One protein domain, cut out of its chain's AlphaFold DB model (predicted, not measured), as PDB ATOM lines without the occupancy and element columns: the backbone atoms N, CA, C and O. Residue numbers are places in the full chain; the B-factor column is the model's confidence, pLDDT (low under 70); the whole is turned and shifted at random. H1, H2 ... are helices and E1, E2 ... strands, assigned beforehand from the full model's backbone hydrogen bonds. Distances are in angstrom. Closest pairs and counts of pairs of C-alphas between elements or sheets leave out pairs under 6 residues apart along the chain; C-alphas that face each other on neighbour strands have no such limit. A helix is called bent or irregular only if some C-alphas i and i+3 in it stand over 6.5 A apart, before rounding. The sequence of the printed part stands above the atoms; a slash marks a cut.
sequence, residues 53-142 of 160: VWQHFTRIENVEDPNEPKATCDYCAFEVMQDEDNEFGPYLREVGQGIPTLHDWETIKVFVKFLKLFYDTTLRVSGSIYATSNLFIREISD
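What this domain is: This is residues 53 to 142 of the 160 residues of an uncharacterized protein of Juglans regia (UniProt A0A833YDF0). One long, bare helix, H4, is an arm joining two loosely built parts: on one side a small hairpin of two strands, E1 and E2, with the short helices H1, H2 and H3 spread around it, and on the other side residues 127 to 132, which fold back into the short, poorly formed helix H5. There is no packed core, and no helix touches another. The printed part has 90 residues, with five named helices and two named strands in the order H1, E1, E2, H2, H3, H4, H5; the sheet is E1 - E2, antiparallel, and the class is mostly helix. The whole is extended, with a radius of gyration of the C-alphas of 20.8 A, and flat, spanning 58 by 44 by 22 A.

How they stand to each other: E1, residues 57 to 60, and E2, residues 70 to 73, form an antiparallel hairpin, with 145 degrees between their directions. N 58 and O 72 are 2.9 A apart, within hydrogen-bond range, as are N 60 and O 70 at 2.9 A. The closest C-alphas of H1, residues 53 to 56, and E2 are those of His 56 and Cys 73, 6.0 A apart. H2, residues 76 to 79, and H4, residues 102 to 126, are close but not clearly touching, the closest C-alphas being those of Glu 79 and Leu 102, 7.9 A apart. H3, residues 88 to 94, is apart from H2 and from H4. H5, residues 133 to 140, is apart from H4, but only just, the closest C-alphas being 8.4 A apart. Every O i to N i+4 pair is within hydrogen-bond range in H3 and H4, while H1 and H2 are too short for such a pair. In H5 1 of 4 is within range, with 1 of 5 O i to N i+3 pairs.

Where its parts are: H1 begins at C-alpha 53, (114.609, 117.778, 73.353). E1 is 9.1 A long and E2 10.1 A. H2 is neither bent nor irregular, but only just: C-alphas 76 and 79 are 6.1 A apart. H3 is 10.1 A long. H4 runs 35.4 A from C-alpha 102 at (123.756, 129.814, 91.954) to C-alpha 126 at (111.196, 96.861, 88.390). H5, 11.5 A long, is only just irregular, with C-alphas 134 and 137 at 6.6 A, and ends at C-alpha 140, (121.485, 98.294, 99.353).

The domain as a whole: The two C-alphas farthest apart, those of Val 63 and Asn 134, are 58.9 A from each other. The printed part has no cut and no long link. Residues 80 to 85, 106 to 120 in H4, and 126 to 132 stand free. The mean pLDDT of the printed part is 70.8; 45 residues are under 70, among them 75 to 94 and 127 to 142.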
ATOM      1  N   VAL A  53     113.503 117.285  72.520       75.88
ATOM      2  CA  VAL A  53     114.609 117.778  73.353       75.88
ATOM      3  C   VAL A  53     115.517 118.769  72.615       75.88
ATOM      4  O   VAL A  53     115.911 119.765  73.204       75.88
ATOM      5  N   TRP A  54     115.826 118.541  71.335       80.75
ATOM      6  CA  TRP A  54     116.715 119.406  70.547       80.75
ATOM      7  C   TRP A  54     116.091 120.751  70.165       80.75
ATOM      8  O   TRP A  54     116.813 121.615  69.682       80.75
ATOM      9  N   GLN A  55     114.783 120.937  70.367       81.50
ATOM     10  CA  GLN A  55     114.122 122.237  70.198       81.50
ATOM     11  C   GLN A  55     114.479 123.215  71.325       81.50
ATOM     12  O   GLN A  55     114.167 124.391  71.216       81.50
ATOM     13  N   HIS A  56     115.140 122.727  72.378       82.06
ATOM     14  CA  HIS A  56     115.624 123.521  73.507       82.06
ATOM     15  C   HIS A  56     117.149 123.712  73.481       82.06
ATOM     16  O   HIS A  56     117.768 123.944  74.522       82.06
ATOM     17  N   PHE A  57     117.771 123.496  72.315       80.81
ATOM     18  CA  PHE A  57     119.205 123.663  72.118       80.81
ATOM     19  C   PHE A  57     119.483 124.545  70.900       80.81
ATOM     20  O   PHE A  57     119.268 124.131  69.757       80.81
ATOM     21  N   THR A  58     120.058 125.720  71.131       83.12
ATOM     22  CA  THR A  58     120.563 126.595  70.073       83.12
ATOM     23  C   THR A  58     121.894 126.069  69.534       83.12
ATOM     24  O   THR A  58     122.857 125.863  70.277       83.12
ATOM     25  N   ARG A  59     121.976 125.828  68.221       80.44
ATOM     26  CA  ARG A  59     123.228 125.430  67.559       80.44
ATOM     27  C   ARG A  59     124.193 126.613  67.552       80.44
ATOM     28  O   ARG A  59     123.853 127.677  67.053       80.44
ATOM     29  N   ILE A  60     125.408 126.394  68.039       76.62
ATOM     30  CA  ILE A  60     126.468 127.399  68.015       76.62
ATOM     31  C   ILE A  60     127.222 127.256  66.696       76.62
ATOM     32  O   ILE A  60     127.814 126.211  66.414       76.62
ATOM     33  N   GLU A  61     127.220 128.313  65.898       72.31
ATOM     34  CA  GLU A  61     128.100 128.439  64.741       72.31
ATOM     35  C   GLU A  61     129.468 128.918  65.245       72.31
ATOM     36  O   GLU A  61     129.685 130.106  65.460       72.31
ATOM     37  N   ASN A  62     130.387 127.990  65.526       61.56
ATOM     38  CA  ASN A  62     131.753 128.374  65.880       61.56
ATOM     39  C   ASN A  62     132.541 128.657  64.602       61.56
ATOM     40  O   ASN A  62     132.634 127.801  63.725       61.56
ATOM     41  N   VAL A  63     133.145 129.843  64.530       64.56
ATOM     42  CA  VAL A  63     134.018 130.276  63.424       64.56
ATOM     43  C   VAL A  63     135.370 129.529  63.430       64.56
ATOM     44  O   VAL A  63     136.120 129.613  62.463       64.56
ATOM     45  N   GLU A  64     135.680 128.759  64.481       70.00
ATOM     46  CA  GLU A  64     136.995 128.119  64.663       70.00
ATOM     47  C   GLU A  64     137.104 126.670  64.140       70.00
ATOM     48  O   GLU A  64     138.199 126.265  63.762       70.00
ATOM     49  N   ASP A  65     136.011 125.902  64.029       66.94
ATOM     50  CA  ASP A  65     136.021 124.590  63.353       66.94
ATOM     51  C   ASP A  65     134.621 124.236  62.794       66.94
ATOM     52  O   ASP A  65     133.691 123.979  63.567       66.94
ATOM     53  N   PRO A  66     134.436 124.184  61.457       63.69
ATOM     54  CA  PRO A  66     133.158 123.839  60.824       63.69
ATOM     55  C   PRO A  66     132.648 122.430  61.150       63.69
ATOM     56  O   PRO A  66     131.480 122.124  60.892       63.69
ATOM     57  N   ASN A  67     133.517 121.550  61.654       65.56
ATOM     58  CA  ASN A  67     133.228 120.136  61.852       65.56
ATOM     59  C   ASN A  67     132.968 119.760  63.320       65.56
ATOM     60  O   ASN A  67     132.701 118.593  63.609       65.56
ATOM     61  N   GLU A  68     132.987 120.727  64.244       66.44
ATOM     62  CA  GLU A  68     132.631 120.513  65.649       66.44
ATOM     63  C   GLU A  68     131.246 121.122  65.951       66.44
ATOM     64  O   GLU A  68     131.130 122.296  66.318       66.44
ATOM     65  N   PRO A  69     130.146 120.359  65.789       65.56
ATOM     66  CA  PRO A  69     128.816 120.875  66.071       65.56
ATOM     67  C   PRO A  69     128.640 121.071  67.581       65.56
ATOM     68  O   PRO A  69     128.454 120.106  68.322       65.56
ATOM     69  N   LYS A  70     128.634 122.327  68.029       75.62
ATOM     70  CA  LYS A  70     128.274 122.691  69.405       75.62
ATOM     71  C   LYS A  70     126.828 123.169  69.463       75.62
ATOM     72  O   LYS A  70     126.279 123.686  68.489       75.62
ATOM     73  N   ALA A  71     126.204 122.986  70.616       77.69
ATOM     74  CA  ALA A  71     124.895 123.537  70.915       77.69
ATOM     75  C   ALA A  71     124.860 123.965  72.385       77.69
ATOM     76  O   ALA A  71     125.411 123.265  73.236       77.69
ATOM     77  N   THR A  72     124.233 125.099  72.678       74.81
ATOM     78  CA  THR A  72     123.920 125.521  74.048       74.81
ATOM     79  C   THR A  72     122.513 125.077  74.400       74.81
ATOM     80  O   THR A  72     121.617 125.168  73.571       74.81
ATOM     81  N   CYS A  73     122.309 124.605  75.627       76.56
ATOM     82  CA  CYS A  73     120.968 124.414  76.171       76.56
ATOM     83  C   CYS A  73     120.353 125.786  76.467       76.56
ATOM     84  O   CYS A  73     120.967 126.585  77.179       76.56
ATOM     85  N   ASP A  74     119.144 126.030  75.977       72.19
ATOM     86  CA  ASP A  74     118.478 127.331  76.100       72.19
ATOM     87  C   ASP A  74     118.130 127.658  77.563       72.19
ATOM     88  O   ASP A  74     118.146 128.814  77.970       72.19
ATOM     89  N   TYR A  75     117.919 126.640  78.402       66.50
ATOM     90  CA  TYR A  75     117.695 126.821  79.842       66.50
ATOM     91  C   TYR A  75     118.979 127.120  80.619       66.50
ATOM     92  O   TYR A  75     118.938 127.761  81.664       66.50
ATOM     93  N   CYS A  76     120.130 126.653  80.130       57.12
ATOM     94  CA  CYS A  76     121.413 126.904  80.786       57.12
ATOM     95  C   CYS A  76     121.915 128.331  80.531       57.12
ATOM     96  O   CYS A  76     122.701 128.840  81.323       57.12
ATOM     97  N   ALA A  77     121.431 128.997  79.475       53.59
ATOM     98  CA  ALA A  77     121.703 130.412  79.221       53.59
ATOM     99  C   ALA A  77     121.075 131.348  80.276       53.59
ATOM    100  O   ALA A  77     121.502 132.490  80.405       53.59
ATOM    101  N   PHE A  78     120.128 130.858  81.089       49.50
ATOM    102  CA  PHE A  78     119.532 131.613  82.197       49.50
ATOM    103  C   PHE A  78     120.533 131.942  83.323       49.50
ATOM    104  O   PHE A  78     120.265 132.814  84.145       49.50
ATOM    105  N   GLU A  79     121.701 131.283  83.378       50.12
ATOM    106  CA  GLU A  79     122.734 131.616  84.371       50.12
ATOM    107  C   GLU A  79     123.477 132.930  84.077       50.12
ATOM    108  O   GLU A  79     124.132 133.455  84.976       50.12
ATOM    109  N   VAL A  80     123.382 133.514  82.880       53.47
ATOM    110  CA  VAL A  80     124.083 134.771  82.593       53.47
ATOM    111  C   VAL A  80     123.273 135.598  81.612       53.47
ATOM    112  O   VAL A  80     123.412 135.425  80.411       53.47
ATOM    113  N   MET A  81     122.453 136.509  82.130       44.69
ATOM    114  CA  MET A  81     122.415 137.904  81.683       44.69
ATOM    115  C   MET A  81     121.339 138.639  82.480       44.69
ATOM    116  O   MET A  81     120.154 138.319  82.425       44.69
ATOM    117  N   GLN A  82     121.779 139.629  83.256       46.06
ATOM    118  CA  GLN A  82     120.931 140.688  83.800       46.06
ATOM    119  C   GLN A  82     120.509 141.610  82.645       46.06
ATOM    120  O   GLN A  82     120.789 142.803  82.674       46.06
ATOM    121  N   ASP A  83     119.918 141.046  81.595       49.06
ATOM    122  CA  ASP A  83     119.429 141.826  80.472       49.06
ATOM    123  C   ASP A  83     117.947 142.095  80.721       49.06
ATOM    124  O   ASP A  83     117.139 141.186  80.933       49.06
ATOM    125  N   GLU A  84     117.619 143.382  80.744       56.09
ATOM    126  CA  GLU A  84     116.324 143.969  81.112       56.09
ATOM    127  C   GLU A  84     115.153 143.544  80.190       56.09
ATOM    128  O   GLU A  84     114.010 143.930  80.429       56.09
ATOM    129  N   ASP A  85     115.406 142.696  79.186       61.91
ATOM    130  CA  ASP A  85     114.420 142.183  78.223       61.91
ATOM    131  C   ASP A  85     113.909 140.762  78.565       61.91
ATOM    132  O   ASP A  85     113.156 140.155  77.800       61.91
ATOM    133  N   ASN A  86     114.307 140.195  79.711       57.97
ATOM    134  CA  ASN A  86     113.911 138.844  80.111       57.97
ATOM    135  C   ASN A  86     112.431 138.773  80.555       57.97
ATOM    136  O   ASN A  86     112.096 138.975  81.725       57.97
ATOM    137  N   GLU A  87     111.544 138.396  79.629       66.75
ATOM    138  CA  GLU A  87     110.099 138.160  79.838       66.75
ATOM    139  C   GLU A  87     109.791 137.105  80.928       66.75
ATOM    140  O   GLU A  87     108.686 137.051  81.471       66.75
ATOM    141  N   PHE A  88     110.783 136.303  81.331       59.56
ATOM    142  CA  PHE A  88     110.660 135.318  82.411       59.56
ATOM    143  C   PHE A  88     110.747 135.913  83.825       59.56
ATOM    144  O   PHE A  88     110.267 135.296  84.780       59.56
ATOM    145  N   GLY A  89     111.328 137.108  83.983       62.47
ATOM    146  CA  GLY A  89     111.391 137.813  85.268       62.47
ATOM    147  C   GLY A  89     110.004 138.118  85.863       62.47
ATOM    148  O   GLY A  89     109.764 137.781  87.027       62.47
ATOM    149  N   PRO A  90     109.068 138.701  85.086       65.12
ATOM    150  CA  PRO A  90     107.682 138.920  85.501       65.12
ATOM    151  C   PRO A  90     106.960 137.641  85.931       65.12
ATOM    152  O   PRO A  90     106.331 137.631  86.987       65.12
ATOM    153  N   TYR A  91     107.108 136.549  85.171       66.81
ATOM    154  CA  TYR A  91     106.448 135.276  85.468       66.81
ATOM    155  C   TYR A  91     106.862 134.729  86.838       66.81
ATOM    156  O   TYR A  91     106.005 134.458  87.673       66.81
ATOM    157  N   LEU A  92     108.166 134.640  87.120       66.62
ATOM    158  CA  LEU A  92     108.665 134.141  88.411       66.62
ATOM    159  C   LEU A  92     108.196 135.006  89.591       66.62
ATOM    160  O   LEU A  92     107.869 134.488  90.664       66.62
ATOM    161  N   ARG A  93     108.081 136.322  89.372       62.84
ATOM    162  CA  ARG A  93     107.562 137.271  90.362       62.84
ATOM    163  C   ARG A  93     106.069 137.076  90.641       62.84
ATOM    164  O   ARG A  93     105.667 137.205  91.795       62.84
ATOM    165  N   GLU A  94     105.266 136.741  89.630       66.25
ATOM    166  CA  GLU A  94     103.836 136.425  89.782       66.25
ATOM    167  C   GLU A  94     103.603 135.123  90.554       66.25
ATOM    168  O   GLU A  94     102.706 135.066  91.395       66.25
ATOM    169  N   VAL A  95     104.439 134.100  90.342       70.56
ATOM    170  CA  VAL A  95     104.354 132.834  91.100       70.56
ATOM    171  C   VAL A  95     104.957 132.942  92.508       70.56
ATOM    172  O   VAL A  95     104.952 131.969  93.264       70.56
ATOM    173  N   GLY A  96     105.489 134.113  92.879       59.31
ATOM    174  CA  GLY A  96     106.135 134.350  94.171       59.31
ATOM    175  C   GLY A  96     107.394 133.508  94.392       59.31
ATOM    176  O   GLY A  96     107.829 133.341  95.531       59.31
ATOM    177  N   GLN A  97     107.974 132.954  93.325       67.56
ATOM    178  CA  GLN A  97     109.174 132.133  93.390       67.56
ATOM    179  C   GLN A  97     110.387 133.003  93.079       67.56
ATOM    180  O   GLN A  97     110.488 133.623  92.023       67.56
ATOM    181  N   GLY A  98     111.300 133.080  94.047       71.06
ATOM    182  CA  GLY A  98     112.564 133.782  93.871       71.06
ATOM    183  C   GLY A  98     113.362 133.186  92.714       71.06
ATOM    184  O   GLY A  98     113.302 131.981  92.465       71.06
ATOM    185  N   ILE A  99     114.109 134.042  92.018       76.00
ATOM    186  CA  ILE A  99     115.063 133.618  90.993       76.00
ATOM    187  C   ILE A  99     116.024 132.612  91.645       76.00
ATOM    188  O   ILE A  99     116.648 132.972  92.649       76.00
ATOM    189  N   PRO A 100     116.140 131.375  91.117       78.69
ATOM    190  CA  PRO A 100     117.067 130.391  91.653       78.69
ATOM    191  C   PRO A 100     118.480 130.960  91.678       78.69
ATOM    192  O   PRO A 100     119.010 131.427  90.667       78.69
ATOM    193  N   THR A 101     119.079 130.946  92.858       78.62
ATOM    194  CA  THR A 101     120.447 131.392  93.075       78.62
ATOM    195  C   THR A 101     121.430 130.354  92.538       78.62
ATOM    196  O   THR A 101     121.094 129.185  92.346       78.62
ATOM    197  N   LEU A 102     122.690 130.746  92.345       77.75
ATOM    198  CA  LEU A 102     123.756 129.814  91.954       77.75
ATOM    199  C   LEU A 102     123.864 128.611  92.916       77.75
ATOM    200  O   LEU A 102     124.134 127.489  92.491       77.75
ATOM    201  N   HIS A 103     123.571 128.825  94.199       79.50
ATOM    202  CA  HIS A 103     123.544 127.770  95.208       79.50
ATOM    203  C   HIS A 103     122.394 126.764  95.006       79.50
ATOM    204  O   HIS A 103     122.566 125.559  95.225       79.50
ATOM    205  N   ASP A 104     121.236 127.226  94.531       84.81
ATOM    206  CA  ASP A 104     120.107 126.353  94.195       84.81
ATOM    207  C   ASP A 104     120.476 125.422  93.031       84.81
ATOM    208  O   ASP A 104     120.185 124.226  93.066       84.81
ATOM    209  N   TRP A 105     121.223 125.926  92.045       83.81
ATOM    210  CA  TRP A 105     121.732 125.122  90.930       83.81
ATOM    211  C   TRP A 105     122.757 124.072  91.362       83.81
ATOM    212  O   TRP A 105     122.728 122.935  90.877       83.81
ATOM    213  N   GLU A 106     123.653 124.406  92.291       87.31
ATOM    214  CA  GLU A 106     124.566 123.428  92.895       87.31
ATOM    215  C   GLU A 106     123.802 122.329  93.642       87.31
ATOM    216  O   GLU A 106     124.103 121.141  93.486       87.31
ATOM    217  N   THR A 107     122.756 122.707  94.376       87.56
ATOM    218  CA  THR A 107     121.873 121.775  95.090       87.56
ATOM    219  C   THR A 107     121.132 120.852  94.121       87.56
ATOM    220  O   THR A 107     121.121 119.630  94.302       87.56
ATOM    221  N   ILE A 108     120.592 121.397  93.027       93.12
ATOM    222  CA  ILE A 108     119.932 120.616  91.972       93.12
ATOM    223  C   ILE A 108     120.908 119.616  91.344       93.12
ATOM    224  O   ILE A 108     120.535 118.468  91.114       93.12
ATOM    225  N   LYS A 109     122.179 119.980  91.124       88.38
ATOM    226  CA  LYS A 109     123.193 119.044  90.595       88.38
ATOM    227  C   LYS A 109     123.411 117.843  91.521       88.38
ATOM    228  O   LYS A 109     123.605 116.728  91.033       88.38
ATOM    229  N   VAL A 110     123.374 118.041  92.839       92.62
ATOM    230  CA  VAL A 110     123.431 116.938  93.817       92.62
ATOM    231  C   VAL A 110     122.154 116.099  93.753       92.62
ATOM    232  O   VAL A 110     122.227 114.871  93.695       92.62
ATOM    233  N   PHE A 111     120.991 116.747  93.673       93.00
ATOM    234  CA  PHE A 111     119.701 116.068  93.582       93.00
ATOM    235  C   PHE A 111     119.568 115.217  92.311       93.00
ATOM    236  O   PHE A 111     119.140 114.069  92.377       93.00
ATOM    237  N   VAL A 112     120.028 115.708  91.160       93.75
ATOM    238  CA  VAL A 112     120.034 114.957  89.892       93.75
ATOM    239  C   VAL A 112     120.917 113.708  89.978       93.75
ATOM    240  O   VAL A 112     120.544 112.657  89.457       93.75
ATOM    241  N   LYS A 113     122.065 113.772  90.671       91.81
ATOM    242  CA  LYS A 113     122.910 112.585  90.917       91.81
ATOM    243  C   LYS A 113     122.176 111.542  91.759       91.81
ATOM    244  O   LYS A 113     122.232 110.358  91.431       91.81
ATOM    245  N   PHE A 114     121.469 111.980  92.801       93.62
ATOM    246  CA  PHE A 114     120.622 111.104  93.609       93.62
ATOM    247  C   PHE A 114     119.490 110.485  92.778       93.62
ATOM    248  O   PHE A 114     119.311 109.272  92.810       93.62
ATOM    249  N   LEU A 115     118.774 111.286  91.984       93.75
ATOM    250  CA  LEU A 115     117.695 110.801  91.119       93.75
ATOM    251  C   LEU A 115     118.189 109.774  90.103       93.75
ATOM    252  O   LEU A 115     117.497 108.795  89.845       93.75
ATOM    253  N   LYS A 116     119.393 109.965  89.553       91.06
ATOM    254  CA  LYS A 116     120.014 108.987  88.660       91.06
ATOM    255  C   LYS A 116     120.262 107.659  89.375       91.06
ATOM    256  O   LYS A 116     119.862 106.616  88.870       91.06
ATOM    257  N   LEU A 117     120.853 107.705  90.568       91.81
ATOM    258  CA  LEU A 117     121.077 106.510  91.383       91.81
ATOM    259  C   LEU A 117     119.753 105.809  91.733       91.81
ATOM    260  O   LEU A 117     119.648 104.594  91.609       91.81
ATOM    261  N   PHE A 118     118.736 106.574  92.128       89.88
ATOM    262  CA  PHE A 118     117.406 106.061  92.453       89.88
ATOM    263  C   PHE A 118     116.701 105.436  91.245       89.88
ATOM    264  O   PHE A 118     116.051 104.396  91.362       89.88
ATOM    265  N   TYR A 119     116.824 106.058  90.075       92.56
ATOM    266  CA  TYR A 119     116.280 105.522  88.836       92.56
ATOM    267  C   TYR A 119     116.947 104.194  88.482       92.56
ATOM    268  O   TYR A 119     116.242 103.228  88.220       92.56
ATOM    269  N   ASP A 120     118.276 104.109  88.540       86.50
ATOM    270  CA  ASP A 120     119.009 102.887  88.195       86.50
ATOM    271  C   ASP A 120     118.663 101.724  89.147       86.50
ATOM    272  O   ASP A 120     118.455 100.589  88.702       86.50
ATOM    273  N   THR A 121     118.534 101.993  90.451       83.19
ATOM    274  CA  THR A 121     118.129 100.977  91.439       83.19
ATOM    275  C   THR A 121     116.683 100.540  91.235       83.19
ATOM    276  O   THR A 121     116.407  99.341  91.179       83.19
ATOM    277  N   THR A 122     115.763 101.488  91.053       87.56
ATOM    278  CA  THR A 122     114.339 101.205  90.828       87.56
ATOM    279  C   THR A 122     114.119 100.492  89.501       87.56
ATOM    280  O   THR A 122     113.331  99.555  89.433       87.56
ATOM    281  N   LEU A 123     114.852 100.864  88.452       86.69
ATOM    282  CA  LEU A 123     114.808 100.199  87.155       86.69
ATOM    283  C   LEU A 123     115.217  98.732  87.298       86.69
ATOM    284  O   LEU A 123     114.526  97.850  86.793       86.69
ATOM    285  N   ARG A 124     116.279  98.455  88.058       81.75
ATOM    286  CA  ARG A 124     116.736  97.088  88.337       81.75
ATOM    287  C   ARG A 124     115.730  96.283  89.163       81.75
ATOM    288  O   ARG A 124     115.504  95.116  88.853       81.75
ATOM    289  N   VAL A 125     115.090  96.903  90.157       76.31
ATOM    290  CA  VAL A 125     114.020  96.285  90.964       76.31
ATOM    291  C   VAL A 125     112.765  96.023  90.122       76.31
ATOM    292  O   VAL A 125     112.183  94.944  90.197       76.31
ATOM    293  N   SER A 126     112.375  96.969  89.264       76.62
ATOM    294  CA  SER A 126     111.196  96.861  88.390       76.62
ATOM    295  C   SER A 126     111.389  95.880  87.228       76.62
ATOM    296  O   SER A 126     110.427  95.275  86.766       76.62
ATOM    297  N   GLY A 127     112.632  95.691  86.774       69.50
ATOM    298  CA  GLY A 127     112.995  94.729  85.734       69.50
ATOM    299  C   GLY A 127     113.154  93.294  86.243       69.50
ATOM    300  O   GLY A 127     113.241  92.372  85.431       69.50
ATOM    301  N   SER A 128     113.181  93.068  87.564       62.56
ATOM    302  CA  SER A 128     113.152  91.711  88.110       62.56
ATOM    303  C   SER A 128     111.720  91.169  88.089       62.56
ATOM    304  O   SER A 128     110.867  91.565  88.874       62.56
ATOM    305  N   ILE A 129     111.463  90.217  87.191       59.66
ATOM    306  CA  ILE A 129     110.208  89.443  87.102       59.66
ATOM    307  C   ILE A 129     109.931  88.565  88.339       59.66
ATOM    308  O   ILE A 129     108.849  88.001  88.467       59.66
ATOM    309  N   TYR A 130     110.886  88.487  89.267       54.09
ATOM    310  CA  TYR A 130     110.704  88.001  90.626       54.09
ATOM    311  C   TYR A 130     111.391  88.983  91.568       54.09
ATOM    312  O   TYR A 130     112.614  89.105  91.535       54.09
ATOM    313  N   ALA A 131     110.623  89.639  92.437       58.19
ATOM    314  CA  ALA A 131     111.187  90.298  93.601       58.19
ATOM    315  C   ALA A 131     111.787  89.212  94.506       58.19
ATOM    316  O   ALA A 131     111.108  88.653  95.364       58.19
ATOM    317  N   THR A 132     113.066  88.879  94.329       50.44
ATOM    318  CA  THR A 132     113.838  88.150  95.342       50.44
ATOM    319  C   THR A 132     114.174  89.127  96.469       50.44
ATOM    320  O   THR A 132     115.325  89.474  96.736       50.44
ATOM    321  N   SER A 133     113.119  89.586  97.144       53.66
ATOM    322  CA  SER A 133     113.110  90.549  98.250       53.66
ATOM    323  C   SER A 133     114.060  90.182  99.397       53.66
ATOM    324  O   SER A 133     114.449  91.053 100.166       53.66
ATOM    325  N   ASN A 134     114.510  88.926  99.473       51.81
ATOM    326  CA  ASN A 134     115.415  88.432 100.510       51.81
ATOM    327  C   ASN A 134     116.920  88.625 100.234       51.81
ATOM    328  O   ASN A 134     117.711  88.518 101.168       51.81
ATOM    329  N   LEU A 135     117.344  88.920  99.001       57.47
ATOM    330  CA  LEU A 135     118.765  89.171  98.695       57.47
ATOM    331  C   LEU A 135     119.051  90.650  98.414       57.47
ATOM    332  O   LEU A 135     120.099  91.158  98.803       57.47
ATOM    333  N   PHE A 136     118.096  91.360  97.813       53.50
ATOM    334  CA  PHE A 136     118.332  92.698  97.267       53.50
ATOM    335  C   PHE A 136     118.390  93.817  98.323       53.50
ATOM    336  O   PHE A 136     119.126  94.786  98.165       53.50
ATOM    337  N   ILE A 137     117.653  93.682  99.432       57.94
ATOM    338  CA  ILE A 137     117.637  94.694 100.507       57.94
ATOM    339  C   ILE A 137     118.973  94.725 101.269       57.94
ATOM    340  O   ILE A 137     119.379  95.780 101.750       57.94
ATOM    341  N   ARG A 138     119.687  93.594 101.332       56.25
ATOM    342  CA  ARG A 138     120.989  93.503 102.011       56.25
ATOM    343  C   ARG A 138     122.094  94.203 101.217       56.25
ATOM    344  O   ARG A 138     122.940  94.859 101.800       56.25
ATOM    345  N   GLU A 139     122.033  94.132  99.890       56.72
ATOM    346  CA  GLU A 139     123.023  94.754  98.999       56.72
ATOM    347  C   GLU A 139     122.905  96.291  98.963       56.72
ATOM    348  O   GLU A 139     123.894  96.984  98.751       56.72
ATOM    349  N   ILE A 140     121.715  96.842  99.237       59.38
ATOM    350  CA  ILE A 140     121.485  98.294  99.353       59.38
ATOM    351  C   ILE A 140     121.823  98.815 100.764       59.38
ATOM    352  O   ILE A 140     122.179  99.984 100.907       59.38
ATOM    353  N   SER A 141     121.734  97.977 101.808       54.66
ATOM    354  CA  SER A 141     122.082  98.377 103.183       54.66
ATOM    355  C   SER A 141     123.581  98.391 103.467       54.66
ATOM    356  O   SER A 141     123.972  98.848 104.539       54.66
ATOM    357  N   ASP A 142     124.401  97.891 102.542       50.12
ATOM    358  CA  ASP A 142     125.852  97.831 102.681       50.12
ATOM    359  C   ASP A 142     126.504  99.000 101.912       50.12
ATOM    360  O   ASP A 142     126.788  98.891 100.716       50.12
TER     361      ASP A 142